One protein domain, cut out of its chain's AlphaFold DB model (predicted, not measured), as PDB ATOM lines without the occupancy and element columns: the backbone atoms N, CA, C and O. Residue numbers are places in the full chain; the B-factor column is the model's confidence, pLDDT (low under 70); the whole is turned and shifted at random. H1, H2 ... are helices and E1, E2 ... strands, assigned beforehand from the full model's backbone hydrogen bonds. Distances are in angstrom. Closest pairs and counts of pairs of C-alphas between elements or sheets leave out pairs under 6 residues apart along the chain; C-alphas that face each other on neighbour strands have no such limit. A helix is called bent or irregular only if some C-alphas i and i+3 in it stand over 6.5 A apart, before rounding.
ATOM      1  N   ASP A  22      34.961 -11.597  -5.887       89.06
ATOM      2  CA  ASP A  22      35.545 -12.918  -5.639       89.06
ATOM      3  C   ASP A  22      36.728 -12.863  -4.664       89.06
ATOM      4  O   ASP A  22      36.835 -13.709  -3.775       89.06
ATOM      5  N   THR A  23      37.568 -11.822  -4.750       89.31
ATOM      6  CA  THR A  23      38.673 -11.618  -3.796       89.31
ATOM      7  C   THR A  23      38.132 -11.439  -2.379       89.31
ATOM      8  O   THR A  23      38.625 -12.070  -1.447       89.31
ATOM      9  N   GLN A  24      37.087 -10.622  -2.207       87.56
ATOM     10  CA  GLN A  24      36.447 -10.405  -0.900       87.56
ATOM     11  C   GLN A  24      35.833 -11.691  -0.344       87.56
ATOM     12  O   GLN A  24      36.063 -12.016   0.819       87.56
ATOM     13  N   SER A  25      35.133 -12.446  -1.192       91.44
ATOM     14  CA  SER A  25      34.497 -13.712  -0.811       91.44
ATOM     15  C   SER A  25      35.523 -14.737  -0.318       91.44
ATOM     16  O   SER A  25      35.349 -15.319   0.753       91.44
ATOM     17  N   LEU A  26      36.641 -14.898  -1.039       93.50
ATOM     18  CA  LEU A  26      37.735 -15.785  -0.629       93.50
ATOM     19  C   LEU A  26      38.304 -15.392   0.744       93.50
ATOM     20  O   LEU A  26      38.516 -16.244   1.605       93.50
ATOM     21  N   ILE A  27      38.528 -14.097   0.981       90.88
ATOM     22  CA  ILE A  27      39.058 -13.603   2.261       90.88
ATOM     23  C   ILE A  27      38.098 -13.900   3.411       90.88
ATOM     24  O   ILE A  27      38.534 -14.314   4.485       90.88
ATOM     25  N   GLU A  28      36.803 -13.656   3.223       92.44
ATOM     26  CA  GLU A  28      35.789 -13.917   4.248       92.44
ATOM     27  C   GLU A  28      35.702 -15.405   4.593       92.44
ATOM     28  O   GLU A  28      35.620 -15.766   5.774       92.44
ATOM     29  N   GLU A  29      35.804 -16.279   3.593       95.31
ATOM     30  CA  GLU A  29      35.798 -17.723   3.809       95.31
ATOM     31  C   GLU A  29      37.061 -18.195   4.537       95.31
ATOM     32  O   GLU A  29      36.970 -18.950   5.506       95.31
ATOM     33  N   ILE A  30      38.233 -17.668   4.171       94.50
ATOM     34  CA  ILE A  30      39.495 -17.946   4.872       94.50
ATOM     35  C   ILE A  30      39.444 -17.454   6.317       94.50
ATOM     36  O   ILE A  30      39.870 -18.174   7.224       94.50
ATOM     37  N   LYS A  31      38.898 -16.259   6.572       92.81
ATOM     38  CA  LYS A  31      38.703 -15.743   7.937       92.81
ATOM     39  C   LYS A  31      37.795 -16.654   8.747       92.81
ATOM     40  O   LYS A  31      38.115 -16.972   9.889       92.81
ATOM     41  N   THR A  32      36.687 -17.093   8.159       95.19
ATOM     42  CA  THR A  32      35.742 -18.006   8.808       95.19
ATOM     43  C   THR A  32      36.423 -19.330   9.152       95.19
ATOM     44  O   THR A  32      36.353 -19.790  10.291       95.19
ATOM     45  N   LEU A  33      37.160 -19.898   8.197       94.94
ATOM     46  CA  LEU A  33      37.891 -21.151   8.351       94.94
ATOM     47  C   LEU A  33      38.982 -21.065   9.428       94.94
ATOM     48  O   LEU A  33      39.075 -21.939  10.287       94.94
ATOM     49  N   THR A  34      39.785 -20.003   9.422       91.88
ATOM     50  CA  THR A  34      40.905 -19.808  10.366       91.88
ATOM     51  C   THR A  34      40.475 -19.302  11.744       91.88
ATOM     52  O   THR A  34      41.240 -19.425  12.698       91.88
ATOM     53  N   SER A  35      39.246 -18.796  11.885       94.00
ATOM     54  CA  SER A  35      38.650 -18.473  13.191       94.00
ATOM     55  C   SER A  35      38.181 -19.718  13.953       94.00
ATOM     56  O   SER A  35      37.914 -19.644  15.154       94.00
ATOM     57  N   SER A  36      38.064 -20.865  13.276       93.62
ATOM     58  CA  SER A  36      37.780 -22.142  13.931       93.62
ATOM     59  C   SER A  36      39.001 -22.655  14.706       93.62
ATOM     60  O   SER A  36      40.145 -22.325  14.396       93.62
ATOM     61  N   SER A  37      38.776 -23.464  15.747       94.56
ATOM     62  CA  SER A  37      39.891 -24.100  16.459       94.56
ATOM     63  C   SER A  37      40.545 -25.161  15.566       94.56
ATOM     64  O   SER A  37      39.829 -26.030  15.060       94.56
ATOM     65  N   PRO A  38      41.877 -25.135  15.380       96.88
ATOM     66  CA  PRO A  38      42.544 -26.114  14.539       96.88
ATOM     67  C   PRO A  38      42.423 -27.527  15.114       96.88
ATOM     68  O   PRO A  38      42.544 -27.741  16.322       96.88
ATOM     69  N   THR A  39      42.258 -28.508  14.231       97.75
ATOM     70  CA  THR A  39      42.374 -29.930  14.568       97.75
ATOM     71  C   THR A  39      43.832 -30.361  14.453       97.75
ATOM     72  O   THR A  39      44.418 -30.317  13.372       97.75
ATOM     73  N   THR A  40      44.432 -30.795  15.556       97.88
ATOM     74  CA  THR A  40      45.805 -31.312  15.539       97.88
ATOM     75  C   THR A  40      45.833 -32.739  14.999       97.88
ATOM     76  O   THR A  40      45.150 -33.612  15.531       97.88
ATOM     77  N   ILE A  41      46.661 -32.992  13.987       97.31
ATOM     78  CA  ILE A  41      46.971 -34.340  13.503       97.31
ATOM     79  C   ILE A  41      48.270 -34.783  14.177       97.31
ATOM     80  O   ILE A  41      49.316 -34.144  14.033       97.31
ATOM     81  N   THR A  42      48.206 -35.866  14.948       97.31
ATOM     82  CA  THR A  42      49.379 -36.431  15.623       97.31
ATOM     83  C   THR A  42      50.292 -37.118  14.612       97.31
ATOM     84  O   THR A  42      49.824 -37.872  13.764       97.31
ATOM     85  N   VAL A  43      51.600 -36.879  14.720       96.62
ATOM     86  CA  VAL A  43      52.597 -37.544  13.873       96.62
ATOM     87  C   VAL A  43      52.687 -39.027  14.259       96.62
ATOM     88  O   VAL A  43      53.014 -39.318  15.413       96.62
ATOM     89  N   PRO A  44      52.401 -39.967  13.339       94.69
ATOM     90  CA  PRO A  44      52.489 -41.397  13.621       94.69
ATOM     91  C   PRO A  44      53.943 -41.884  13.621       94.69
ATOM     92  O   PRO A  44      54.824 -41.246  13.046       94.69
ATOM     93  N   GLU A  45      54.191 -43.063  14.198       94.31
ATOM     94  CA  GLU A  45      55.517 -43.708  14.177       94.31
ATOM     95  C   GLU A  45      56.012 -44.022  12.759       94.31
ATOM     96  O   GLU A  45      57.216 -44.055  12.522       94.31
ATOM     97  N   SER A  46      55.093 -44.216  11.805       94.25
ATOM     98  CA  SER A  46      55.424 -44.419  10.390       94.25
ATOM     99  C   SER A  46      56.063 -43.196   9.738       94.25
ATOM    100  O   SER A  46      56.672 -43.340   8.683       94.25
ATOM    101  N   LEU A  47      55.914 -42.005  10.335       96.19
ATOM    102  CA  LEU A  47      56.310 -40.725   9.741       96.19
ATOM    103  C   LEU A  47      55.651 -40.480   8.370       96.19
ATOM    104  O   LEU A  47      56.204 -39.796   7.504       96.19
ATOM    105  N   GLU A  48      54.438 -41.006   8.190       97.75
ATOM    106  CA  GLU A  48      53.607 -40.784   7.009       97.75
ATOM    107  C   GLU A  48      52.204 -40.342   7.426       97.75
ATOM    108  O   GLU A  48      51.526 -41.032   8.185       97.75
ATOM    109  N   ILE A  49      51.762 -39.194   6.917       97.88
ATOM    110  CA  ILE A  49      50.412 -38.657   7.110       97.88
ATOM    111  C   ILE A  49      49.743 -38.588   5.742       97.88
ATOM    112  O   ILE A  49      50.282 -37.964   4.830       97.88
ATOM    113  N   SER A  50      48.568 -39.198   5.600       98.12
ATOM    114  CA  SER A  50      47.763 -39.142   4.378       98.12
ATOM    115  C   SER A  50      46.300 -38.921   4.741       98.12
ATOM    116  O   SER A  50      45.621 -39.868   5.120       98.12
ATOM    117  N   GLU A  51      45.821 -37.684   4.625       98.12
ATOM    118  CA  GLU A  51      44.521 -37.274   5.169       98.12
ATOM    119  C   GLU A  51      43.711 -36.413   4.193       98.12
ATOM    120  O   GLU A  51      44.259 -35.604   3.437       98.12
ATOM    121  N   ASP A  52      42.385 -36.549   4.271       98.31
ATOM    122  CA  ASP A  52      41.430 -35.628   3.654       98.31
ATOM    123  C   ASP A  52      40.987 -34.565   4.675       98.31
ATOM    124  O   ASP A  52      40.336 -34.840   5.698       98.31
ATOM    125  N   ILE A  53      41.356 -33.321   4.385       98.38
ATOM    126  CA  ILE A  53      41.150 -32.173   5.270       98.38
ATOM    127  C   ILE A  53      40.021 -31.252   4.807       98.38
ATOM    128  O   ILE A  53      39.885 -30.155   5.337       98.38
ATOM    129  N   SER A  54      39.195 -31.697   3.862       98.44
ATOM    130  CA  SER A  54      38.117 -30.924   3.240       98.44
ATOM    131  C   SER A  54      37.236 -30.138   4.219       98.44
ATOM    132  O   SER A  54      36.421 -30.714   4.950       98.44
ATOM    133  N   GLY A  55      37.339 -28.807   4.178       97.69
ATOM    134  CA  GLY A  55      36.584 -27.876   5.021       97.69
ATOM    135  C   GLY A  55      37.109 -27.755   6.454       97.69
ATOM    136  O   GLY A  55      36.374 -27.304   7.330       97.69
ATOM    137  N   LYS A  56      38.339 -28.207   6.724       98.06
ATOM    138  CA  LYS A  56      38.952 -28.195   8.059       98.06
ATOM    139  C   LYS A  56      40.143 -27.245   8.111       98.06
ATOM    140  O   LYS A  56      40.838 -27.023   7.118       98.06
ATOM    141  N   PHE A  57      40.407 -26.745   9.312       97.81
ATOM    142  CA  PHE A  57      41.687 -26.156   9.677       97.81
ATOM    143  C   PHE A  57      42.485 -27.183  10.489       97.81
ATOM    144  O   PHE A  57      42.038 -27.604  11.557       97.81
ATOM    145  N   VAL A  58      43.639 -27.620   9.979       98.31
ATOM    146  CA  VAL A  58      44.486 -28.637  10.620       98.31
ATOM    147  C   VAL A  58      45.869 -28.108  10.989       98.31
ATOM    148  O   VAL A  58      46.393 -27.199  10.348       98.31
ATOM    149  N   MET A  59      46.481 -28.713  12.006       98.25
ATOM    150  CA  MET A  59      47.860 -28.439  12.420       98.25
ATOM    151  C   MET A  59      48.656 -29.741  12.529       98.25
ATOM    152  O   MET A  59      48.210 -30.691  13.173       98.25
ATOM    153  N   ILE A  60      49.846 -29.764  11.932       98.06
ATOM    154  CA  ILE A  60      50.802 -30.876  11.968       98.06
ATOM    155  C   ILE A  60      52.122 -30.341  12.532       98.06
ATOM    156  O   ILE A  60      52.794 -29.546  11.876       98.06
ATOM    157  N   ASP A  61      52.513 -30.782  13.728       97.31
ATOM    158  CA  ASP A  61      53.822 -30.457  14.316       97.31
ATOM    159  C   ASP A  61      54.794 -31.635  14.169       97.31
ATOM    160  O   ASP A  61      54.925 -32.494  15.041       97.31
ATOM    161  N   GLY A  62      55.471 -31.680  13.024       95.38
ATOM    162  CA  GLY A  62      56.557 -32.604  12.704       95.38
ATOM    163  C   GLY A  62      57.931 -31.936  12.703       95.38
ATOM    164  O   GLY A  62      58.852 -32.447  12.074       95.38
ATOM    165  N   THR A  63      58.108 -30.803  13.391       94.25
ATOM    166  CA  THR A  63      59.334 -29.975  13.333       94.25
ATOM    167  C   THR A  63      60.623 -30.694  13.748       94.25
ATOM    168  O   THR A  63      61.719 -30.214  13.463       94.25
ATOM    169  N   LYS A  64      60.510 -31.856  14.399       94.81
ATOM    170  CA  LYS A  64      61.632 -32.701  14.838       94.81
ATOM    171  C   LYS A  64      61.872 -33.928  13.953       94.81
ATOM    172  O   LYS A  64      62.855 -34.629  14.174       94.81
ATOM    173  N   ASN A  65      60.999 -34.181  12.980       94.88
ATOM    174  CA  ASN A  65      60.948 -35.429  12.228       94.88
ATOM    175  C   ASN A  65      61.121 -35.198  10.725       94.88
ATOM    176  O   ASN A  65      60.728 -34.159  10.186       94.88
ATOM    177  N   ASP A  66      61.675 -36.208  10.064       97.19
ATOM    178  CA  ASP A  66      61.699 -36.302   8.610       97.19
ATOM    179  C   ASP A  66      60.359 -36.931   8.190       97.19
ATOM    180  O   ASP A  66      60.132 -38.115   8.424       97.19
ATOM    181  N   LEU A  67      59.424 -36.115   7.699       97.62
ATOM    182  CA  LEU A  67      57.999 -36.452   7.605       97.62
ATOM    183  C   LEU A  67      57.518 -36.427   6.151       97.62
ATOM    184  O   LEU A  67      57.820 -35.494   5.404       97.62
ATOM    185  N   ASN A  68      56.714 -37.421   5.774       98.25
ATOM    186  CA  ASN A  68      55.974 -37.421   4.515       98.25
ATOM    187  C   ASN A  68      54.512 -37.058   4.782       98.25
ATOM    188  O   ASN A  68      53.798 -37.770   5.486       98.25
ATOM    189  N   VAL A  69      54.060 -35.943   4.219       98.50
ATOM    190  CA  VAL A  69      52.702 -35.425   4.387       98.50
ATOM    191  C   VAL A  69      52.002 -35.412   3.037       98.50
ATOM    192  O   VAL A  69      52.493 -34.809   2.087       98.50
ATOM    193  N   ARG A  70      50.827 -36.025   2.948       98.69
ATOM    194  CA  ARG A  70      49.927 -35.956   1.799       98.69
ATOM    195  C   ARG A  70      48.560 -35.469   2.260       98.69
ATOM    196  O   ARG A  70      47.873 -36.172   2.992       98.69
ATOM    197  N   LEU A  71      48.158 -34.280   1.821       98.75
ATOM    198  CA  LEU A  71      46.847 -33.718   2.139       98.75
ATOM    199  C   LEU A  71      46.040 -33.513   0.864       98.75
ATOM    200  O   LEU A  71      46.539 -32.975  -0.129       98.75
ATOM    201  N   THR A  72      44.777 -33.916   0.917       98.69
ATOM    202  CA  THR A  72      43.795 -33.650  -0.134       98.69
ATOM    203  C   THR A  72      42.632 -32.840   0.421       98.69
ATOM    204  O   THR A  72      42.291 -32.973   1.597       98.69
ATOM    205  N   ALA A  73      42.014 -32.019  -0.424       98.62
ATOM    206  CA  ALA A  73      40.781 -31.317  -0.096       98.62
ATOM    207  C   ALA A  73      39.878 -31.150  -1.329       98.62
ATOM    208  O   ALA A  73      40.364 -30.903  -2.432       98.62
ATOM    209  N   ASP A  74      38.563 -31.243  -1.146       98.06
ATOM    210  CA  ASP A  74      37.537 -30.939  -2.153       98.06
ATOM    211  C   ASP A  74      36.866 -29.568  -1.942       98.06
ATOM    212  O   ASP A  74      36.244 -29.027  -2.860       98.06
ATOM    213  N   ARG A  75      37.044 -28.999  -0.745       98.06
ATOM    214  CA  ARG A  75      36.545 -27.704  -0.268       98.06
ATOM    215  C   ARG A  75      37.680 -26.909   0.355       98.06
ATOM    216  O   ARG A  75      38.664 -27.500   0.809       98.06
ATOM    217  N   LEU A  76      37.528 -25.586   0.403       98.12
ATOM    218  CA  LEU A  76      38.533 -24.699   0.978       98.12
ATOM    219  C   LEU A  76      38.943 -25.182   2.376       98.12
ATOM    220  O   LEU A  76      38.107 -25.397   3.253       98.12
ATOM    221  N   SER A  77      40.239 -25.414   2.546       98.44
ATOM    222  CA  SER A  77      40.823 -25.985   3.760       98.44
ATOM    223  C   SER A  77      42.094 -25.234   4.132       98.44
ATOM    224  O   SER A  77      42.701 -24.573   3.290       98.44
ATOM    225  N   SER A  78      42.497 -25.322   5.396       98.06
ATOM    226  CA  SER A  78      43.675 -24.629   5.916       98.06
ATOM    227  C   SER A  78      44.573 -25.611   6.654       98.06
ATOM    228  O   SER A  78      44.082 -26.485   7.374       98.06
ATOM    229  N   ALA A  79      45.884 -25.485   6.484       98.44
ATOM    230  CA  ALA A  79      46.858 -26.360   7.122       98.44
ATOM    231  C   ALA A  79      48.078 -25.576   7.618       98.44
ATOM    232  O   ALA A  79      48.731 -24.882   6.845       98.44
ATOM    233  N   GLY A  80      48.434 -25.737   8.890       97.88
ATOM    234  CA  GLY A  80      49.765 -25.390   9.391       97.88
ATOM    235  C   GLY A  80      50.633 -26.642   9.468       97.88
ATOM    236  O   GLY A  80      50.278 -27.595  10.161       97.88
ATOM    237  N   ILE A  81      51.759 -26.660   8.757       98.44
ATOM    238  CA  ILE A  81      52.616 -27.845   8.618       98.44
ATOM    239  C   ILE A  81      54.042 -27.490   9.037       98.44
ATOM    240  O   ILE A  81      54.727 -26.742   8.347       98.44
ATOM    241  N   GLY A  82      54.516 -28.049  10.146       98.06
ATOM    242  CA  GLY A  82      55.917 -27.969  10.556       98.06
ATOM    243  C   GLY A  82      56.654 -29.269  10.251       98.06
ATOM    244  O   GLY A  82      56.210 -30.322  10.694       98.06
ATOM    245  N   VAL A  83      57.787 -29.217   9.546       97.94
ATOM    246  CA  VAL A  83      58.643 -30.395   9.290       97.94
ATOM    247  C   VAL A  83      60.125 -30.072   9.454       97.94
ATOM    248  O   VAL A  83      60.563 -28.937   9.234       97.94
ATOM    249  N   LYS A  84      60.929 -31.072   9.832       97.56
ATOM    250  CA  LYS A  84      62.387 -30.947   9.740       97.56
ATOM    251  C   LYS A  84      62.828 -31.109   8.293       97.56
ATOM    252  O   LYS A  84      63.373 -30.180   7.713       97.56
ATOM    253  N   SER A  85      62.566 -32.269   7.711       97.81
ATOM    254  CA  SER A  85      62.843 -32.583   6.309       97.81
ATOM    255  C   SER A  85      61.764 -33.530   5.773       97.81
ATOM    256  O   SER A  85      60.853 -33.897   6.521       97.81
ATOM    257  N   GLY A  86      61.829 -33.914   4.498       97.69
ATOM    258  CA  GLY A  86      60.934 -34.924   3.917       97.69
ATOM    259  C   GLY A  86      60.150 -34.431   2.703       97.69
ATOM    260  O   GLY A  86      60.682 -33.696   1.862       97.69
ATOM    261  N   SER A  87      58.896 -34.865   2.575       98.31
ATOM    262  CA  SER A  87      58.047 -34.525   1.432       98.31
ATOM    263  C   SER A  87      56.653 -34.066   1.848       98.31
ATOM    264  O   SER A  87      56.055 -34.594   2.777       98.31
ATOM    265  N   ILE A  88      56.128 -33.060   1.154       98.62
ATOM    266  CA  ILE A  88      54.779 -32.528   1.357       98.62
ATOM    267  C   ILE A  88      54.078 -32.531   0.001       98.62
ATOM    268  O   ILE A  88      54.556 -31.905  -0.940       98.62
ATOM    269  N   SER A  89      52.954 -33.229  -0.114       98.62
ATOM    270  CA  SER A  89      52.122 -33.325  -1.314       98.62
ATOM    271  C   SER A  89      50.735 -32.771  -1.009       98.62
ATOM    272  O   SER A  89      50.052 -33.269  -0.117       98.62
ATOM    273  N   LEU A  90      50.321 -31.736  -1.735       98.62
ATOM    274  CA  LEU A  90      49.045 -31.053  -1.528       98.62
ATOM    275  C   LEU A  90      48.205 -31.104  -2.805       98.62
ATOM    276  O   LEU A  90      48.718 -30.810  -3.886       98.62
ATOM    277  N   LYS A  91      46.915 -31.424  -2.674       98.56
ATOM    278  CA  LYS A  91      45.943 -31.429  -3.778       98.56
ATOM    279  C   LYS A  91      44.626 -30.777  -3.359       98.56
ATOM    280  O   LYS A  91      44.060 -31.144  -2.331       98.56
ATOM    281  N   GLY A  92      44.110 -29.883  -4.200       98.31
ATOM    282  CA  GLY A  92      42.844 -29.175  -3.973       98.31
ATOM    283  C   GLY A  92      43.009 -27.790  -3.333       98.31
ATOM    284  O   GLY A  92      44.133 -27.317  -3.183       98.31
ATOM    285  N   PRO A  93      41.912 -27.100  -2.977       98.25
ATOM    286  CA  PRO A  93      41.943 -25.724  -2.479       98.25
ATOM    287  C   PRO A  93      42.414 -25.655  -1.013       98.25
ATOM    288  O   PRO A  93      41.627 -25.468  -0.085       98.25
ATOM    289  N   ILE A  94      43.718 -25.835  -0.798       98.50
ATOM    290  CA  ILE A  94      44.357 -25.825   0.525       98.50
ATOM    291  C   ILE A  94      45.199 -24.557   0.681       98.50
ATOM    292  O   ILE A  94      46.157 -24.362  -0.066       98.50
ATOM    293  N   LEU A  95      44.882 -23.737   1.682       97.88
ATOM    294  CA  LEU A  95      45.745 -22.670   2.185       97.88
ATOM    295  C   LEU A  95      46.732 -23.268   3.196       97.88
ATOM    296  O   LEU A  95      46.334 -23.622   4.304       97.88
ATOM    297  N   ALA A  96      48.008 -23.403   2.838       97.94
ATOM    298  CA  ALA A  96      49.002 -24.026   3.714       97.94
ATOM    299  C   ALA A  96      50.089 -23.042   4.169       97.94
ATOM    300  O   ALA A  96      50.771 -22.456   3.334       97.94
ATOM    301  N   ASP A  97      50.311 -22.925   5.479       97.00
ATOM    302  CA  ASP A  97      51.508 -22.297   6.055       97.00
ATOM    303  C   ASP A  97      52.499 -23.401   6.446       97.00
ATOM    304  O   ASP A  97      52.210 -24.249   7.292       97.00
ATOM    305  N   ILE A  98      53.651 -23.433   5.781       97.88
ATOM    306  CA  ILE A  98      54.628 -24.518   5.863       97.88
ATOM    307  C   ILE A  98      55.918 -23.985   6.483       97.88
ATOM    308  O   ILE A  98      56.605 -23.149   5.895       97.88
ATOM    309  N   PHE A  99      56.292 -24.522   7.642       97.75
ATOM    310  CA  PHE A  99      57.538 -24.211   8.330       97.75
ATOM    311  C   PHE A  99      58.546 -25.356   8.185       97.75
ATOM    312  O   PHE A  99      58.294 -26.474   8.640       97.75
ATOM    313  N   ILE A 100      59.704 -25.073   7.584       97.50
ATOM    314  CA  ILE A 100      60.759 -26.065   7.334       97.50
ATOM    315  C   ILE A 100      62.094 -25.674   7.975       97.50
ATOM    316  O   ILE A 100      62.490 -24.505   7.968       97.50
ATOM    317  N   SER A 101      62.838 -26.660   8.484       97.31
ATOM    318  CA  SER A 101      64.194 -26.448   9.032       97.31
ATOM    319  C   SER A 101      65.319 -27.174   8.278       97.31
ATOM    320  O   SER A 101      66.489 -26.893   8.527       97.31
ATOM    321  N   GLY A 102      64.988 -28.036   7.315       96.56
ATOM    322  CA  GLY A 102      65.914 -28.817   6.492       96.56
ATOM    323  C   GLY A 102      65.419 -29.006   5.054       96.56
ATOM    324  O   GLY A 102      64.559 -28.263   4.571       96.56
ATOM    325  N   ASP A 103      65.996 -29.973   4.343       97.69
ATOM    326  CA  ASP A 103      65.728 -30.205   2.920       97.69
ATOM    327  C   ASP A 103      64.341 -30.836   2.733       97.69
ATOM    328  O   ASP A 103      64.062 -31.925   3.232       97.69
ATOM    329  N   THR A 104      63.440 -30.147   2.034       98.00
ATOM    330  CA  THR A 104      62.039 -30.584   1.905       98.00
ATOM    331  C   THR A 104      61.580 -30.467   0.462       98.00
ATOM    332  O   THR A 104      61.798 -29.439  -0.176       98.00
ATOM    333  N   THR A 105      60.918 -31.496  -0.067       98.06
ATOM    334  CA  THR A 105      60.235 -31.407  -1.367       98.06
ATOM    335  C   THR A 105      58.769 -31.070  -1.151       98.06
ATOM    336  O   THR A 105      58.049 -31.838  -0.524       98.06
ATOM    337  N   ILE A 106      58.310 -29.953  -1.706       98.38
ATOM    338  CA  ILE A 106      56.905 -29.547  -1.672       98.38
ATOM    339  C   ILE A 106      56.345 -29.737  -3.076       98.38
ATOM    340  O   ILE A 106      56.863 -29.163  -4.027       98.38
ATOM    341  N   THR A 107      55.321 -30.569  -3.222       98.19
ATOM    342  CA  THR A 107      54.626 -30.839  -4.482       98.19
ATOM    343  C   THR A 107      53.183 -30.377  -4.380       98.19
ATOM    344  O   THR A 107      52.415 -30.884  -3.564       98.19
ATOM    345  N   ILE A 108      52.821 -29.428  -5.231       98.00
ATOM    346  CA  ILE A 108      51.446 -28.972  -5.412       98.00
ATOM    347  C   ILE A 108      50.877 -29.655  -6.647       98.00
ATOM    348  O   ILE A 108      51.512 -29.658  -7.703       98.00
ATOM    349  N   GLU A 109      49.683 -30.222  -6.520       98.00
ATOM    350  CA  GLU A 109      48.903 -30.732  -7.644       98.00
ATOM    351  C   GLU A 109      47.856 -29.689  -8.059       98.00
ATOM    352  O   GLU A 109      46.896 -29.433  -7.327       98.00
ATOM    353  N   LEU A 110      48.061 -29.077  -9.228       97.69
ATOM    354  CA  LEU A 110      47.085 -28.227  -9.907       97.69
ATOM    355  C   LEU A 110      46.100 -29.115 -10.673       97.69
ATOM    356  O   LEU A 110      46.478 -29.814 -11.616       97.69
ATOM    357  N   ASP A 111      44.826 -29.028 -10.310       97.81
ATOM    358  CA  ASP A 111      43.734 -29.555 -11.120       97.81
ATOM    359  C   ASP A 111      43.488 -28.594 -12.289       97.81
ATOM    360  O   ASP A 111      42.922 -27.507 -12.119       97.81
ATOM    361  N   GLY A 112      43.971 -28.976 -13.474       96.44
ATOM    362  CA  GLY A 112      43.933 -28.139 -14.669       96.44
ATOM    363  C   GLY A 112      42.524 -27.885 -15.210       96.44
ATOM    364  O   GLY A 112      42.268 -26.859 -15.837       96.44
ATOM    365  N   GLU A 113      41.596 -28.811 -14.977       96.06
ATOM    366  CA  GLU A 113      40.223 -28.706 -15.476       96.06
ATOM    367  C   GLU A 113      39.372 -27.855 -14.534       96.06
ATOM    368  O   GLU A 113      38.637 -26.973 -14.981       96.06
ATOM    369  N   ARG A 114      39.525 -28.063 -13.220       97.56
ATOM    370  CA  ARG A 114      38.805 -27.294 -12.194       97.56
ATOM    371  C   ARG A 114      39.454 -25.948 -11.886       97.56
ATOM    372  O   ARG A 114      38.852 -25.152 -11.174       97.56
ATOM    373  N   LYS A 115      40.664 -25.694 -12.400       97.50
ATOM    374  CA  LYS A 115      41.474 -24.495 -12.123       97.50
ATOM    375  C   LYS A 115      41.732 -24.308 -10.621       97.50
ATOM    376  O   LYS A 115      41.728 -23.198 -10.096       97.50
ATOM    377  N   GLN A 116      41.940 -25.425  -9.922       97.56
ATOM    378  CA  GLN A 116      42.125 -25.476  -8.472       97.56
ATOM    379  C   GLN A 116      43.558 -25.867  -8.135       97.56
ATOM    380  O   GLN A 116      44.036 -26.915  -8.562       97.56
ATOM    381  N   ALA A 117      44.222 -25.060  -7.314       97.81
ATOM    382  CA  ALA A 117      45.517 -25.395  -6.742       97.81
ATOM    383  C   ALA A 117      45.572 -24.996  -5.265       97.81
ATOM    384  O   ALA A 117      44.948 -24.002  -4.877       97.81
ATOM    385  N   PRO A 118      46.356 -25.729  -4.462       98.38
ATOM    386  CA  PRO A 118      46.832 -25.239  -3.181       98.38
ATOM    387  C   PRO A 118      47.550 -23.889  -3.314       98.38
ATOM    388  O   PRO A 118      48.261 -23.647  -4.291       98.38
ATOM    389  N   TYR A 119      47.416 -23.050  -2.291       97.75
ATOM    390  CA  TYR A 119      48.261 -21.880  -2.069       97.75
ATOM    391  C   TYR A 119      49.167 -22.169  -0.876       97.75
ATOM    392  O   TYR A 119      48.675 -22.487   0.209       97.75
ATOM    393  N   VAL A 120      50.484 -22.041  -1.046       97.38
ATOM    394  CA  VAL A 120      51.448 -22.324   0.028       97.38
ATOM    395  C   VAL A 120      52.227 -21.085   0.448       97.38
ATOM    396  O   VAL A 120      52.719 -20.319  -0.372       97.38
ATOM    397  N   GLN A 121      52.420 -20.909   1.745       95.81
ATOM    398  CA  GLN A 121      53.388 -19.977   2.297       95.81
ATOM    399  C   GLN A 121      54.515 -20.795   2.919       95.81
ATOM    400  O   GLN A 121      54.317 -21.447   3.934       95.81
ATOM    401  N   ILE A 122      55.694 -20.802   2.298       96.38
ATOM    402  CA  ILE A 122      56.832 -21.594   2.785       96.38
ATOM    403  C   ILE A 122      57.777 -20.678   3.555       96.38
ATOM    404  O   ILE A 122      58.239 -19.679   3.011       96.38
ATOM    405  N   LYS A 123      58.092 -21.015   4.806       95.75
ATOM    406  CA  LYS A 123      58.955 -20.237   5.706       95.75
ATOM    407  C   LYS A 123      59.981 -21.133   6.392       95.75
ATOM    408  O   LYS A 123      59.792 -22.341   6.520       95.75
ATOM    409  N   GLY A 124      61.041 -20.515   6.908       95.38
ATOM    410  CA  GLY A 124      62.006 -21.159   7.799       95.38
ATOM    411  C   GLY A 124      63.439 -21.112   7.276       95.38
ATOM    412  O   GLY A 124      63.794 -20.272   6.450       95.38
ATOM    413  N   THR A 125      64.282 -21.999   7.802       95.81
ATOM    414  CA  THR A 125      65.731 -22.027   7.525       95.81
ATOM    415  C   THR A 125      66.149 -23.164   6.593       95.81
ATOM    416  O   THR A 125      67.331 -23.286   6.278       95.81
ATOM    417  N   GLY A 126      65.203 -24.015   6.187       95.62
ATOM    418  CA  GLY A 126      65.446 -25.153   5.303       95.62
ATOM    419  C   GLY A 126      65.671 -24.784   3.831       95.62
ATOM    420  O   GLY A 126      65.662 -23.614   3.440       95.62
ATOM    421  N   LYS A 127      65.846 -25.820   3.002       96.69
ATOM    422  CA  LYS A 127      66.005 -25.715   1.542       96.69
ATOM    423  C   LYS A 127      64.815 -26.375   0.847       96.69
ATOM    424  O   LYS A 127      64.813 -27.597   0.665       96.69
ATOM    425  N   PRO A 128      63.779 -25.608   0.475       97.12
ATOM    426  CA  PRO A 128      62.638 -26.174  -0.221       97.12
ATOM    427  C   PRO A 128      62.993 -26.456  -1.685       97.12
ATOM    428  O   PRO A 128      63.538 -25.596  -2.380       97.12
ATOM    429  N   THR A 129      62.627 -27.645  -2.163       97.31
ATOM    430  CA  THR A 129      62.454 -27.941  -3.590       97.31
ATOM    431  C   THR A 129      60.971 -27.858  -3.903       97.31
ATOM    432  O   THR A 129      60.200 -28.728  -3.495       97.31
ATOM    433  N   PHE A 130      60.568 -26.806  -4.605       95.62
ATOM    434  CA  PHE A 130      59.169 -26.548  -4.908       95.62
ATOM    435  C   PHE A 130      58.811 -27.084  -6.295       95.62
ATOM    436  O   PHE A 130      59.406 -26.667  -7.285       95.62
ATOM    437  N   LYS A 131      57.866 -28.026  -6.350       96.88
ATOM    438  CA  LYS A 131      57.394 -28.704  -7.559       96.88
ATOM    439  C   LYS A 131      55.912 -28.441  -7.781       96.88
ATOM    440  O   LYS A 131      55.120 -28.470  -6.839       96.88
ATOM    441  N   LEU A 132      55.546 -28.277  -9.043       96.25
ATOM    442  CA  LEU A 132      54.162 -28.213  -9.485       96.25
ATOM    443  C   LEU A 132      53.900 -29.357 -10.459       96.25
ATOM    444  O   LEU A 132      54.628 -29.516 -11.434       96.25
ATOM    445  N   VAL A 133      52.844 -30.117 -10.197       95.94
ATOM    446  CA  VAL A 133      52.322 -31.150 -11.091       95.94
ATOM    447  C   VAL A 133      50.924 -30.735 -11.519       95.94
ATOM    448  O   VAL A 133      50.121 -30.337 -10.682       95.94
ATOM    449  N   THR A 134      50.616 -30.851 -12.806       96.00
ATOM    450  CA  THR A 134      49.300 -30.477 -13.338       96.00
ATOM    451  C   THR A 134      48.567 -31.714 -13.843       96.00
ATOM    452  O   THR A 134      49.052 -32.388 -14.757       96.00
ATOM    453  N   SER A 135      47.408 -32.025 -13.258       94.19
ATOM    454  CA  SER A 135      46.584 -33.179 -13.637       94.19
ATOM    455  C   SER A 135      45.110 -33.005 -13.222       94.19
ATOM    456  O   SER A 135      44.851 -32.817 -12.036       94.19
ATOM    457  N   PRO A 136      44.135 -33.152 -14.141       95.50
ATOM    458  CA  PRO A 136      44.306 -33.256 -15.594       95.50
ATOM    459  C   PRO A 136      44.927 -31.978 -16.184       95.50
ATOM    460  O   PRO A 136      45.152 -30.994 -15.481       95.50
ATOM    461  N   LYS A 137      45.260 -31.994 -17.480       94.38
ATOM    462  CA  LYS A 137      45.807 -30.804 -18.147       94.38
ATOM    463  C   LYS A 137      44.730 -29.723 -18.331       94.38
ATOM    464  O   LYS A 137      43.573 -30.077 -18.551       94.38
ATOM    465  N   PRO A 138      45.108 -28.433 -18.330       95.31
ATOM    466  CA  PRO A 138      44.199 -27.331 -18.619       95.31
ATOM    467  C   PRO A 138      43.531 -27.447 -19.990       95.31
ATOM    468  O   PRO A 138      44.162 -27.878 -20.961       95.31
ATOM    469  N   ASN A 139      42.274 -27.005 -20.078       94.50
ATOM    470  CA  ASN A 139      41.549 -26.838 -21.345       94.50
ATOM    471  C   ASN A 139      41.728 -25.429 -21.948       94.50
ATOM    472  O   ASN A 139      41.650 -25.261 -23.163       94.50
ATOM    473  N   SER A 140      42.049 -24.430 -21.126       95.12
ATOM    474  CA  SER A 140      42.372 -23.059 -21.524       95.12
ATOM    475  C   SER A 140      43.667 -22.597 -20.862       95.12
ATOM    476  O   SER A 140      44.098 -23.186 -19.876       95.12
ATOM    477  N   ASN A 141      44.274 -21.529 -21.380       96.00
ATOM    478  CA  ASN A 141      45.379 -20.875 -20.681       96.00
ATOM    479  C   ASN A 141      44.829 -20.008 -19.543       96.00
ATOM    480  O   ASN A 141      43.797 -19.357 -19.729       96.00
ATOM    481  N   TYR A 142      45.493 -19.995 -18.392       96.69
ATOM    482  CA  TYR A 142      45.159 -19.101 -17.282       96.69
ATOM    483  C   TYR A 142      46.323 -18.964 -16.299       96.69
ATOM    484  O   TYR A 142      47.223 -19.801 -16.255       96.69
ATOM    485  N   TYR A 143      46.276 -17.915 -15.478       97.25
ATOM    486  CA  TYR A 143      47.224 -17.720 -14.388       97.25
ATOM    487  C   TYR A 143      46.714 -18.336 -13.092       97.25
ATOM    488  O   TYR A 143      45.532 -18.217 -12.769       97.25
ATOM    489  N   VAL A 144      47.618 -18.955 -12.334       97.56
ATOM    490  CA  VAL A 144      47.345 -19.479 -10.990       97.56
ATOM    491  C   VAL A 144      48.385 -18.960 -10.021       97.56
ATOM    492  O   VAL A 144      49.579 -19.139 -10.256       97.56
ATOM    493  N   CYS A 145      47.957 -18.375  -8.906       97.12
ATOM    494  CA  CYS A 145      48.869 -18.077  -7.809       97.12
ATOM    495  C   CYS A 145      49.001 -19.299  -6.897       97.12
ATOM    496  O   CYS A 145      48.019 -19.759  -6.315       97.12
ATOM    497  N   VAL A 146      50.221 -19.821  -6.779       97.00
ATOM    498  CA  VAL A 146      50.501 -21.067  -6.043       97.00
ATOM    499  C   VAL A 146      51.140 -20.825  -4.680       97.00
ATOM    500  O   VAL A 146      51.273 -21.767  -3.900       97.00
ATOM    501  N   GLY A 147      51.531 -19.587  -4.365       95.50
ATOM    502  CA  GLY A 147      52.080 -19.267  -3.053       95.50
ATOM    503  C   GLY A 147      53.271 -18.323  -3.049       95.50
ATOM    504  O   GLY A 147      53.519 -17.586  -3.996       95.50
ATOM    505  N   THR A 148      54.045 -18.376  -1.970       94.75
ATOM    506  CA  THR A 148      55.295 -17.631  -1.796       94.75
ATOM    507  C   THR A 148      56.322 -18.457  -1.022       94.75
ATOM    508  O   THR A 148      55.971 -19.340  -0.231       94.75
ATOM    509  N   VAL A 149      57.608 -18.178  -1.251       94.69
ATOM    510  CA  VAL A 149      58.729 -18.883  -0.619       94.69
ATOM    511  C   VAL A 149      59.638 -17.880   0.083       94.69
ATOM    512  O   VAL A 149      60.350 -17.108  -0.551       94.69
ATOM    513  N   LEU A 150      59.627 -17.929   1.412       93.38
ATOM    514  CA  LEU A 150      60.309 -17.024   2.334       93.38
ATOM    515  C   LEU A 150      61.464 -17.752   3.033       93.38
ATOM    516  O   LEU A 150      61.555 -17.807   4.259       93.38
ATOM    517  N   THR A 151      62.340 -18.351   2.228       91.81
ATOM    518  CA  THR A 151      63.552 -19.044   2.686       91.81
ATOM    519  C   THR A 151      64.763 -18.506   1.926       91.81
ATOM    520  O   THR A 151      64.642 -18.267   0.723       91.81
ATOM    521  N   PRO A 152      65.943 -18.372   2.552       86.19
ATOM    522  CA  PRO A 152      67.121 -17.791   1.904       86.19
ATOM    523  C   PRO A 152      67.690 -18.629   0.743       86.19
ATOM    524  O   PRO A 152      68.453 -18.107  -0.064       86.19
ATOM    525  N   SER A 153      67.345 -19.917   0.651       86.12
ATOM    526  CA  SER A 153      67.933 -20.857  -0.310       86.12
ATOM    527  C   SER A 153      66.899 -21.823  -0.897       86.12
ATOM    528  O   SER A 153      66.900 -23.012  -0.576       86.12
ATOM    529  N   SER A 154      66.005 -21.310  -1.744       88.62
ATOM    530  CA  SER A 154      64.973 -22.099  -2.424       88.62
ATOM    531  C   SER A 154      65.389 -22.552  -3.824       88.62
ATOM    532  O   SER A 154      66.113 -21.860  -4.539       88.62
ATOM    533  N   ASN A 155      64.899 -23.727  -4.224       90.00
ATOM    534  CA  ASN A 155      64.933 -24.202  -5.601       90.00
ATOM    535  C   ASN A 155      63.490 -24.355  -6.098       90.00
ATOM    536  O   ASN A 155      62.718 -25.141  -5.546       90.00
ATOM    537  N   ILE A 156      63.124 -23.582  -7.118       89.94
ATOM    538  CA  ILE A 156      61.804 -23.625  -7.747       89.94
ATOM    539  C   ILE A 156      61.956 -24.399  -9.055       89.94
ATOM    540  O   ILE A 156      62.700 -23.980  -9.939       89.94
ATOM    541  N   ASN A 157      61.265 -25.531  -9.169       88.50
ATOM    542  CA  ASN A 157      61.308 -26.399 -10.338       88.50
ATOM    543  C   ASN A 157      59.883 -26.722 -10.792       88.50
ATOM    544  O   ASN A 157      59.236 -27.624 -10.256       88.50
ATOM    545  N   PHE A 158      59.401 -25.975 -11.779       87.50
ATOM    546  CA  PHE A 158      58.095 -26.191 -12.380       87.50
ATOM    547  C   PHE A 158      58.242 -26.655 -13.824       87.50
ATOM    548  O   PHE A 158      59.048 -26.114 -14.577       87.50
ATOM    549  N   ASP A 159      57.383 -27.589 -14.229       81.50
ATOM    550  CA  ASP A 159      57.253 -28.003 -15.631       81.50
ATOM    551  C   ASP A 159      56.576 -26.922 -16.503       81.50
ATOM    552  O   ASP A 159      56.456 -27.074 -17.718       81.50
ATOM    553  N   SER A 160      56.090 -25.844 -15.879       86.62
ATOM    554  CA  SER A 160      55.381 -24.725 -16.507       86.62
ATOM    555  C   SER A 160      56.146 -23.416 -16.323       86.62
ATOM    556  O   SER A 160      56.921 -23.259 -15.378       86.62
ATOM    557  N   GLU A 161      55.907 -22.464 -17.224       93.31
ATOM    558  CA  GLU A 161      56.418 -21.102 -17.072       93.31
ATOM    559  C   GLU A 161      55.813 -20.449 -15.826       93.31
ATOM    560  O   GLU A 161      54.638 -20.644 -15.505       93.31
ATOM    561  N   TYR A 162      56.635 -19.681 -15.116       95.75
ATOM    562  CA  TYR A 162      56.209 -18.932 -13.946       95.75
ATOM    563  C   TYR A 162      56.857 -17.556 -13.921       95.75
ATOM    564  O   TYR A 162      57.943 -17.338 -14.467       95.75
ATOM    565  N   HIS A 163      56.198 -16.639 -13.232       95.62
ATOM    566  CA  HIS A 163      56.687 -15.304 -12.941       95.62
ATOM    567  C   HIS A 163      56.257 -14.896 -11.530       95.62
ATOM    568  O   HIS A 163      55.537 -15.621 -10.842       95.62
ATOM    569  N   TYR A 164      56.751 -13.755 -11.062       95.00
ATOM    570  CA  TYR A 164      56.266 -13.169  -9.815       95.00
ATOM    571  C   TYR A 164      55.106 -12.228 -10.108       95.00
ATOM    572  O   TYR A 164      55.162 -11.523 -11.113       95.00
ATOM    573  N   ALA A 165      54.097 -12.210  -9.237       93.38
ATOM    574  CA  ALA A 165      52.897 -11.408  -9.443       93.38
ATOM    575  C   ALA A 165      53.228  -9.935  -9.723       93.38
ATOM    576  O   ALA A 165      54.029  -9.315  -9.020       93.38
ATOM    577  N   ASN A 166      52.578  -9.386 -10.744       91.25
ATOM    578  CA  ASN A 166      52.567  -7.962 -11.057       91.25
ATOM    579  C   ASN A 166      51.260  -7.314 -10.580       91.25
ATOM    580  O   ASN A 166      50.267  -7.994 -10.331       91.25
ATOM    581  N   THR A 167      51.233  -5.982 -10.549       84.44
ATOM    582  CA  THR A 167      50.075  -5.182 -10.104       84.44
ATOM    583  C   THR A 167      48.777  -5.454 -10.879       84.44
ATOM    584  O   THR A 167      47.669  -5.310 -10.369       84.44
ATOM    585  N   ASN A 168      48.903  -5.887 -12.135       87.56
ATOM    586  CA  ASN A 168      47.769  -6.165 -13.016       87.56
ATOM    587  C   ASN A 168      47.455  -7.659 -13.155       87.56
ATOM    588  O   ASN A 168      46.584  -8.014 -13.952       87.56
ATOM    589  N   ASP A 169      48.161  -8.536 -12.438       93.31
ATOM    590  CA  ASP A 169      47.915  -9.966 -12.557       93.31
ATOM    591  C   ASP A 169      46.608 -10.332 -11.849       93.31
ATOM    592  O   ASP A 169      46.421 -10.121 -10.646       93.31
ATOM    593  N   VAL A 170      45.702 -10.903 -12.638       94.19
ATOM    594  CA  VAL A 170      44.430 -11.456 -12.189       94.19
ATOM    595  C   VAL A 170      44.353 -12.896 -12.672       94.19
ATOM    596  O   VAL A 170      44.679 -13.192 -13.825       94.19
ATOM    597  N   GLY A 171      43.927 -13.803 -11.803       96.50
ATOM    598  CA  GLY A 171      43.788 -15.207 -12.164       96.50
ATOM    599  C   GLY A 171      43.118 -16.028 -11.078       96.50
ATOM    600  O   GLY A 171      42.298 -15.523 -10.313       96.50
ATOM    601  N   TYR A 172      43.484 -17.305 -11.031       97.75
ATOM    602  CA  TYR A 172      42.907 -18.276 -10.116       97.75
ATOM    603  C   TYR A 172      43.750 -18.433  -8.848       97.75
ATOM    604  O   TYR A 172      44.983 -18.474  -8.895       97.75
ATOM    605  N   MET A 173      43.086 -18.582  -7.706       97.06
ATOM    606  CA  MET A 173      43.712 -18.927  -6.428       97.06
ATOM    607  C   MET A 173      42.737 -19.763  -5.607       97.06
ATOM    608  O   MET A 173      41.584 -19.375  -5.450       97.06
ATOM    609  N   LEU A 174      43.176 -20.920  -5.094       97.19
ATOM    610  CA  LEU A 174      42.337 -21.805  -4.269       97.19
ATOM    611  C   LEU A 174      40.992 -22.186  -4.932       97.19
ATOM    612  O   LEU A 174      40.027 -22.505  -4.250       97.19
ATOM    613  N   GLY A 175      40.922 -22.157  -6.268       96.69
ATOM    614  CA  GLY A 175      39.699 -22.422  -7.033       96.69
ATOM    615  C   GLY A 175      38.778 -21.226  -7.276       96.69
ATOM    616  O   GLY A 175      37.773 -21.394  -7.962       96.69
ATOM    617  N   TYR A 176      39.112 -20.044  -6.762       96.75
ATOM    618  CA  TYR A 176      38.383 -18.799  -7.005       96.75
ATOM    619  C   TYR A 176      38.985 -18.106  -8.222       96.75
ATOM    620  O   TYR A 176      40.206 -18.098  -8.380       96.75
ATOM    621  N   ASP A 177      38.126 -17.561  -9.079       96.12
ATOM    622  CA  ASP A 177      38.502 -16.767 -10.253       96.12
ATOM    623  C   ASP A 177      38.611 -15.280  -9.884       96.12
ATOM    624  O   ASP A 177      38.219 -14.866  -8.793       96.12
ATOM    625  N   GLY A 178      39.138 -14.463 -10.794       94.88
ATOM    626  CA  GLY A 178      39.100 -13.010 -10.673       94.88
ATOM    627  C   GLY A 178      39.915 -12.471  -9.499       94.88
ATOM    628  O   GLY A 178      39.672 -11.346  -9.056       94.88
ATOM    629  N   ILE A 179      40.867 -13.249  -8.981       95.06
ATOM    630  CA  ILE A 179      41.681 -12.863  -7.831       95.06
ATOM    631  C   ILE A 179      42.788 -11.937  -8.305       95.06
ATOM    632  O   ILE A 179      43.627 -12.330  -9.115       95.06
ATOM    633  N   ASN A 180      42.793 -10.709  -7.790       92.69
ATOM    634  CA  ASN A 180      43.894  -9.777  -7.997       92.69
ATOM    635  C   ASN A 180      45.019 -10.109  -7.004       92.69
ATOM    636  O   ASN A 180      44.829 -10.016  -5.787       92.69
ATOM    637  N   PHE A 181      46.181 -10.505  -7.520       91.44
ATOM    638  CA  PHE A 181      47.272 -11.008  -6.683       91.44
ATOM    639  C   PHE A 181      47.976  -9.909  -5.875       91.44
ATOM    640  O   PHE A 181      48.433 -10.183  -4.770       91.44
ATOM    641  N   GLU A 182      48.024  -8.666  -6.360       84.44
ATOM    642  CA  GLU A 182      48.573  -7.537  -5.593       84.44
ATOM    643  C   GLU A 182      47.697  -7.221  -4.379       84.44
ATOM    644  O   GLU A 182      48.196  -7.101  -3.263       84.44
ATOM    645  N   LEU A 183      46.376  -7.162  -4.572       82.31
ATOM    646  CA  LEU A 183      45.446  -6.953  -3.462       82.31
ATOM    647  C   LEU A 183      45.546  -8.078  -2.432       82.31
ATOM    648  O   LEU A 183      45.451  -7.820  -1.235       82.31
ATOM    649  N   TRP A 184      45.739  -9.314  -2.888       87.06
ATOM    650  CA  TRP A 184      45.980 -10.446  -2.003       87.06
ATOM    651  C   TRP A 184      47.256 -10.270  -1.165       87.06
ATOM    652  O   TRP A 184      47.213 -10.483   0.048       87.06
ATOM    653  N   ASP A 185      48.368  -9.841  -1.772       83.44
ATOM    654  CA  ASP A 185      49.619  -9.584  -1.043       83.44
ATOM    655  C   ASP A 185      49.457  -8.460  -0.013       83.44
ATOM    656  O   ASP A 185      49.833  -8.629   1.147       83.44
ATOM    657  N   ASP A 186      48.809  -7.353  -0.384       81.56
ATOM    658  CA  ASP A 186      48.501  -6.229   0.515       81.56
ATOM    659  C   ASP A 186      47.708  -6.668   1.758       81.56
ATOM    660  O   ASP A 186      47.906  -6.157   2.859       81.56
ATOM    661  N   LEU A 187      46.801  -7.630   1.593       74.88
ATOM    662  CA  LEU A 187      45.966  -8.133   2.682       74.88
ATOM    663  C   LEU A 187      46.698  -9.109   3.603       74.88
ATOM    664  O   LEU A 187      46.349  -9.214   4.780       74.88
ATOM    665  N   LEU A 188      47.696  -9.826   3.086       71.88
ATOM    666  CA  LEU A 188      48.548 -10.705   3.887       71.88
ATOM    667  C   LEU A 188      49.719  -9.963   4.543       71.88
ATOM    668  O   LEU A 188      50.267 -10.442   5.535       71.88
ATOM    669  N   SER A 189      50.115  -8.810   4.002       68.62
ATOM    670  CA  SER A 189      51.329  -8.074   4.377       68.62
ATOM    671  C   SER A 189      51.173  -7.114   5.559       68.62
ATOM    672  O   SER A 189      52.107  -6.366   5.863       68.62
ATOM    673  N   ASP A 190      50.099  -7.241   6.349       59.19
ATOM    674  CA  ASP A 190      49.958  -6.594   7.671       59.19
ATOM    675  C   ASP A 190      51.107  -6.972   8.648       59.19
ATOM    676  O   ASP A 190      51.258  -6.423   9.737       59.19
ATOM    677  N   THR A 191      51.986  -7.894   8.241       53.09
ATOM    678  CA  THR A 191      53.234  -8.265   8.917       53.09
ATOM    679  C   THR A 191      54.440  -7.366   8.599       53.09
ATOM    680  O   THR A 191      55.527  -7.621   9.118       53.09
ATOM    681  N   GLY A 192      54.309  -6.334   7.755       56.66
ATOM    682  CA  GLY A 192      55.372  -5.345   7.492       56.66
ATOM    683  C   GLY A 192      56.553  -5.856   6.653       56.66
ATOM    684  O   GLY A 192      57.605  -5.219   6.600       56.66
ATOM    685  N   THR A 193      56.407  -7.003   5.990       55.78
ATOM    686  CA  THR A 193      57.443  -7.606   5.139       55.78
ATOM    687  C   THR A 193      57.100  -7.396   3.667       55.78
ATOM    688  O   THR A 193      56.460  -8.236   3.046       55.78
ATOM    689  N   SER A 194      57.548  -6.277   3.098       58.28
ATOM    690  CA  SER A 194      57.233  -5.800   1.738       58.28
ATOM    691  C   SER A 194      57.884  -6.585   0.585       58.28
ATOM    692  O   SER A 194      58.066  -6.041  -0.500       58.28
ATOM    693  N   ASN A 195      58.324  -7.824   0.812       68.25
ATOM    694  CA  ASN A 195      59.129  -8.583  -0.153       68.25
ATOM    695  C   ASN A 195      58.552  -9.972  -0.460       68.25
ATOM    696  O   ASN A 195      59.268 -10.829  -0.988       68.25
ATOM    697  N   ASN A 196      57.280 -10.213  -0.135       81.06
ATOM    698  CA  ASN A 196      56.624 -11.482  -0.420       81.06
ATOM    699  C   ASN A 196      56.302 -11.563  -1.911       81.06
ATOM    700  O   ASN A 196      55.243 -11.172  -2.382       81.06
ATOM    701  N   LYS A 197      57.247 -12.081  -2.693       91.12
ATOM    702  CA  LYS A 197      56.994 -12.321  -4.110       91.12
ATOM    703  C   LYS A 197      56.043 -13.506  -4.244       91.12
ATOM    704  O   LYS A 197      56.430 -14.647  -3.967       91.12
ATOM    705  N   LEU A 198      54.806 -13.229  -4.640       94.50
ATOM    706  CA  LEU A 198      53.833 -14.253  -4.998       94.50
ATOM    707  C   LEU A 198      54.261 -14.926  -6.299       94.50
ATOM    708  O   LEU A 198      54.624 -14.259  -7.264       94.50
ATOM    709  N   ILE A 199      54.225 -16.249  -6.317       95.94
ATOM    710  CA  ILE A 199      54.588 -17.081  -7.455       95.94
ATOM    711  C   ILE A 199      53.322 -17.349  -8.261       95.94
ATOM    712  O   ILE A 199      52.354 -17.925  -7.752       95.94
ATOM    713  N   VAL A 200      53.350 -16.940  -9.524       97.00
ATOM    714  CA  VAL A 200      52.264 -17.101 -10.487       97.00
ATOM    715  C   VAL A 200      52.722 -18.050 -11.581       97.00
ATOM    716  O   VAL A 200      53.825 -17.920 -12.104       97.00
ATOM    717  N   VAL A 201      51.876 -19.014 -11.921       96.81
ATOM    718  CA  VAL A 201      52.145 -20.025 -12.944       96.81
ATOM    719  C   VAL A 201      51.231 -19.793 -14.140       96.81
ATOM    720  O   VAL A 201      50.026 -19.609 -13.966       96.81
ATOM    721  N   ASP A 202      51.799 -19.841 -15.346       96.25
ATOM    722  CA  ASP A 202      51.052 -19.869 -16.608       96.25
ATOM    723  C   ASP A 202      50.643 -21.316 -16.923       96.25
ATOM    724  O   ASP A 202      51.420 -22.125 -17.447       96.25
ATOM    725  N   ALA A 203      49.414 -21.666 -16.545       95.25
ATOM    726  CA  ALA A 203      48.832 -22.968 -16.813       95.25
ATOM    727  C   ALA A 203      48.381 -23.027 -18.278       95.25
ATOM    728  O   ALA A 203      47.328 -22.503 -18.635       95.25
ATOM    729  N   LYS A 204      49.174 -23.677 -19.137       93.56
ATOM    730  CA  LYS A 204      48.907 -23.760 -20.583       93.56
ATOM    731  C   LYS A 204      48.013 -24.947 -20.944       93.56
ATOM    732  O   LYS A 204      48.234 -26.075 -20.496       93.56
ATOM    733  N   SER A 205      47.053 -24.709 -21.835       92.06
ATOM    734  CA  SER A 205      46.216 -25.757 -22.419       92.06
ATOM    735  C   SER A 205      47.044 -26.749 -23.233       92.06
ATOM    736  O   SER A 205      47.990 -26.374 -23.938       92.06
ATOM    737  N   SER A 206      46.662 -28.027 -23.172       78.50
ATOM    738  CA  SER A 206      47.328 -29.096 -23.926       78.50
ATOM    739  C   SER A 206      47.238 -28.920 -25.449       78.50
ATOM    740  O   SER A 206      48.128 -29.379 -26.171       78.50
ATOM    741  N   ASP A 207      46.248 -28.155 -25.917       70.00
ATOM    742  CA  ASP A 207      46.013 -27.863 -27.336       70.00
ATOM    743  C   ASP A 207      46.969 -26.803 -27.900       70.00
ATOM    744  O   ASP A 207      47.037 -26.579 -29.110       70.00
ATOM    745  N   SER A 208      47.788 -26.184 -27.043       54.72
ATOM    746  CA  SER A 208      48.840 -25.257 -27.469       54.72
ATOM    747  C   SER A 208      50.057 -25.948 -28.089       54.72
ATOM    748  O   SER A 208      50.954 -25.260 -28.588       54.72
TER     749      SER A 208
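Overview. This is residues 22 to 208 of the 250 residues of an uncharacterized protein of Tritrichomonas foetus (UniProt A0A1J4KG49). The chain winds in stacked turns, a solenoid with two strand walls: E5, E7, E9 and the first halves of E3 and E4 make one wall, and E2, E6, E8, E10 and the second halves of E3 and E4 the other. H1 runs along the outside of the stack, from the E12 and E13 hairpin to E3 and E4, while E14 joins the last turn antiparallel to E9 with E11 beside it, and H2 lies over E9 and E14. The 187 printed residues hold two named helices and fourteen named strands; along the chain H1 comes first, then the strands E1 to E13, then H2 and last E14; the class is mostly strand, and the large branched sheet has both parallel and antiparallel neighbour pairs. The whole is compact, with a radius of gyration of the C-alphas of 15.5 A and spans of 45 by 34 by 31 A.

Along the chain. H1, residues 22 to 34, begins at C-alpha 22 (35.545, -12.918, -5.639) and is 18.2 A long. E1 is 39 to 41, E2 48 to 52, E3 57 to 72 and E4 77 to 91; E3 bends by 158 degrees at residue 68 and E4 by 169 degrees at residue 80. E5 is 94 to 100, E6 103 to 110 with 22.7 A, E7 119 to 124, E8 127 to 134 with 22.9 A, and E9 142 to 150 with 24.9 A. E10 is 155 to 158, E11 162 to 164, E12 170 to 173 and E13 176 to 180. H2, 181 to 191, is irregular, with C-alphas 188 and 191 7.3 A apart. E14, 198 to 203, ends at C-alpha 203 (48.832, -22.968, -16.813).

Arrangement. In the twisted branched sheet, E1 and E2 lie on one side of E3, both parallel to it, with N 39 and O 57 at 2.8 A and N 70 and O 49 at 2.8 A. Parallel E4 lies on the other side, with N 69 and O 87 at 2.8 A. E3 lies on one side of E4, and on the other side lie E5, beside residues 77 to 84 of E4, and E6, beside its residues 85 to 91, both parallel to E4, with N 95 and O 77 at 2.8 A and N 88 and O 105 at 2.8 A. E7 is parallel to E5 and E9 to E7, with N 98 and O 121 at 2.8 A and N 150 and O 122 at 2.7 A; E8 is parallel to E6 and E10 to E8, with N 131 and O 106 at 2.8 A and N 157 and O 130 at 2.9 A. E14 is antiparallel to E9 and E11, with N 201 and O 144 at 2.8 A and N 163 and O 200 at 2.9 A. The hairpin E12 and E13 has N 176 and O 173 at 2.9 A; the closest C-alphas of E9 and E12, Val 144 and Tyr 172, are 4.7 A apart. H1 only grazes the branched sheet with residues 29 to 34; its closest C-alphas to E13 are Thr 23 and Ile 179, 5.2 A. H2, at a height over the sheet of 10.8 A, is only just over E9 and E14, with 3 C-alphas on each. Every O i to N i+4 pair is within hydrogen-bond range in H1, and 5 of 7 in H2.

Size, cuts and confidence. The C-alphas farthest apart, Glu 45 and Asn 168, are 47.0 A apart. The printed part has no cut and no long link. Its mean pLDDT is 93.2, and residues 189 to 195 and 208 are under 70.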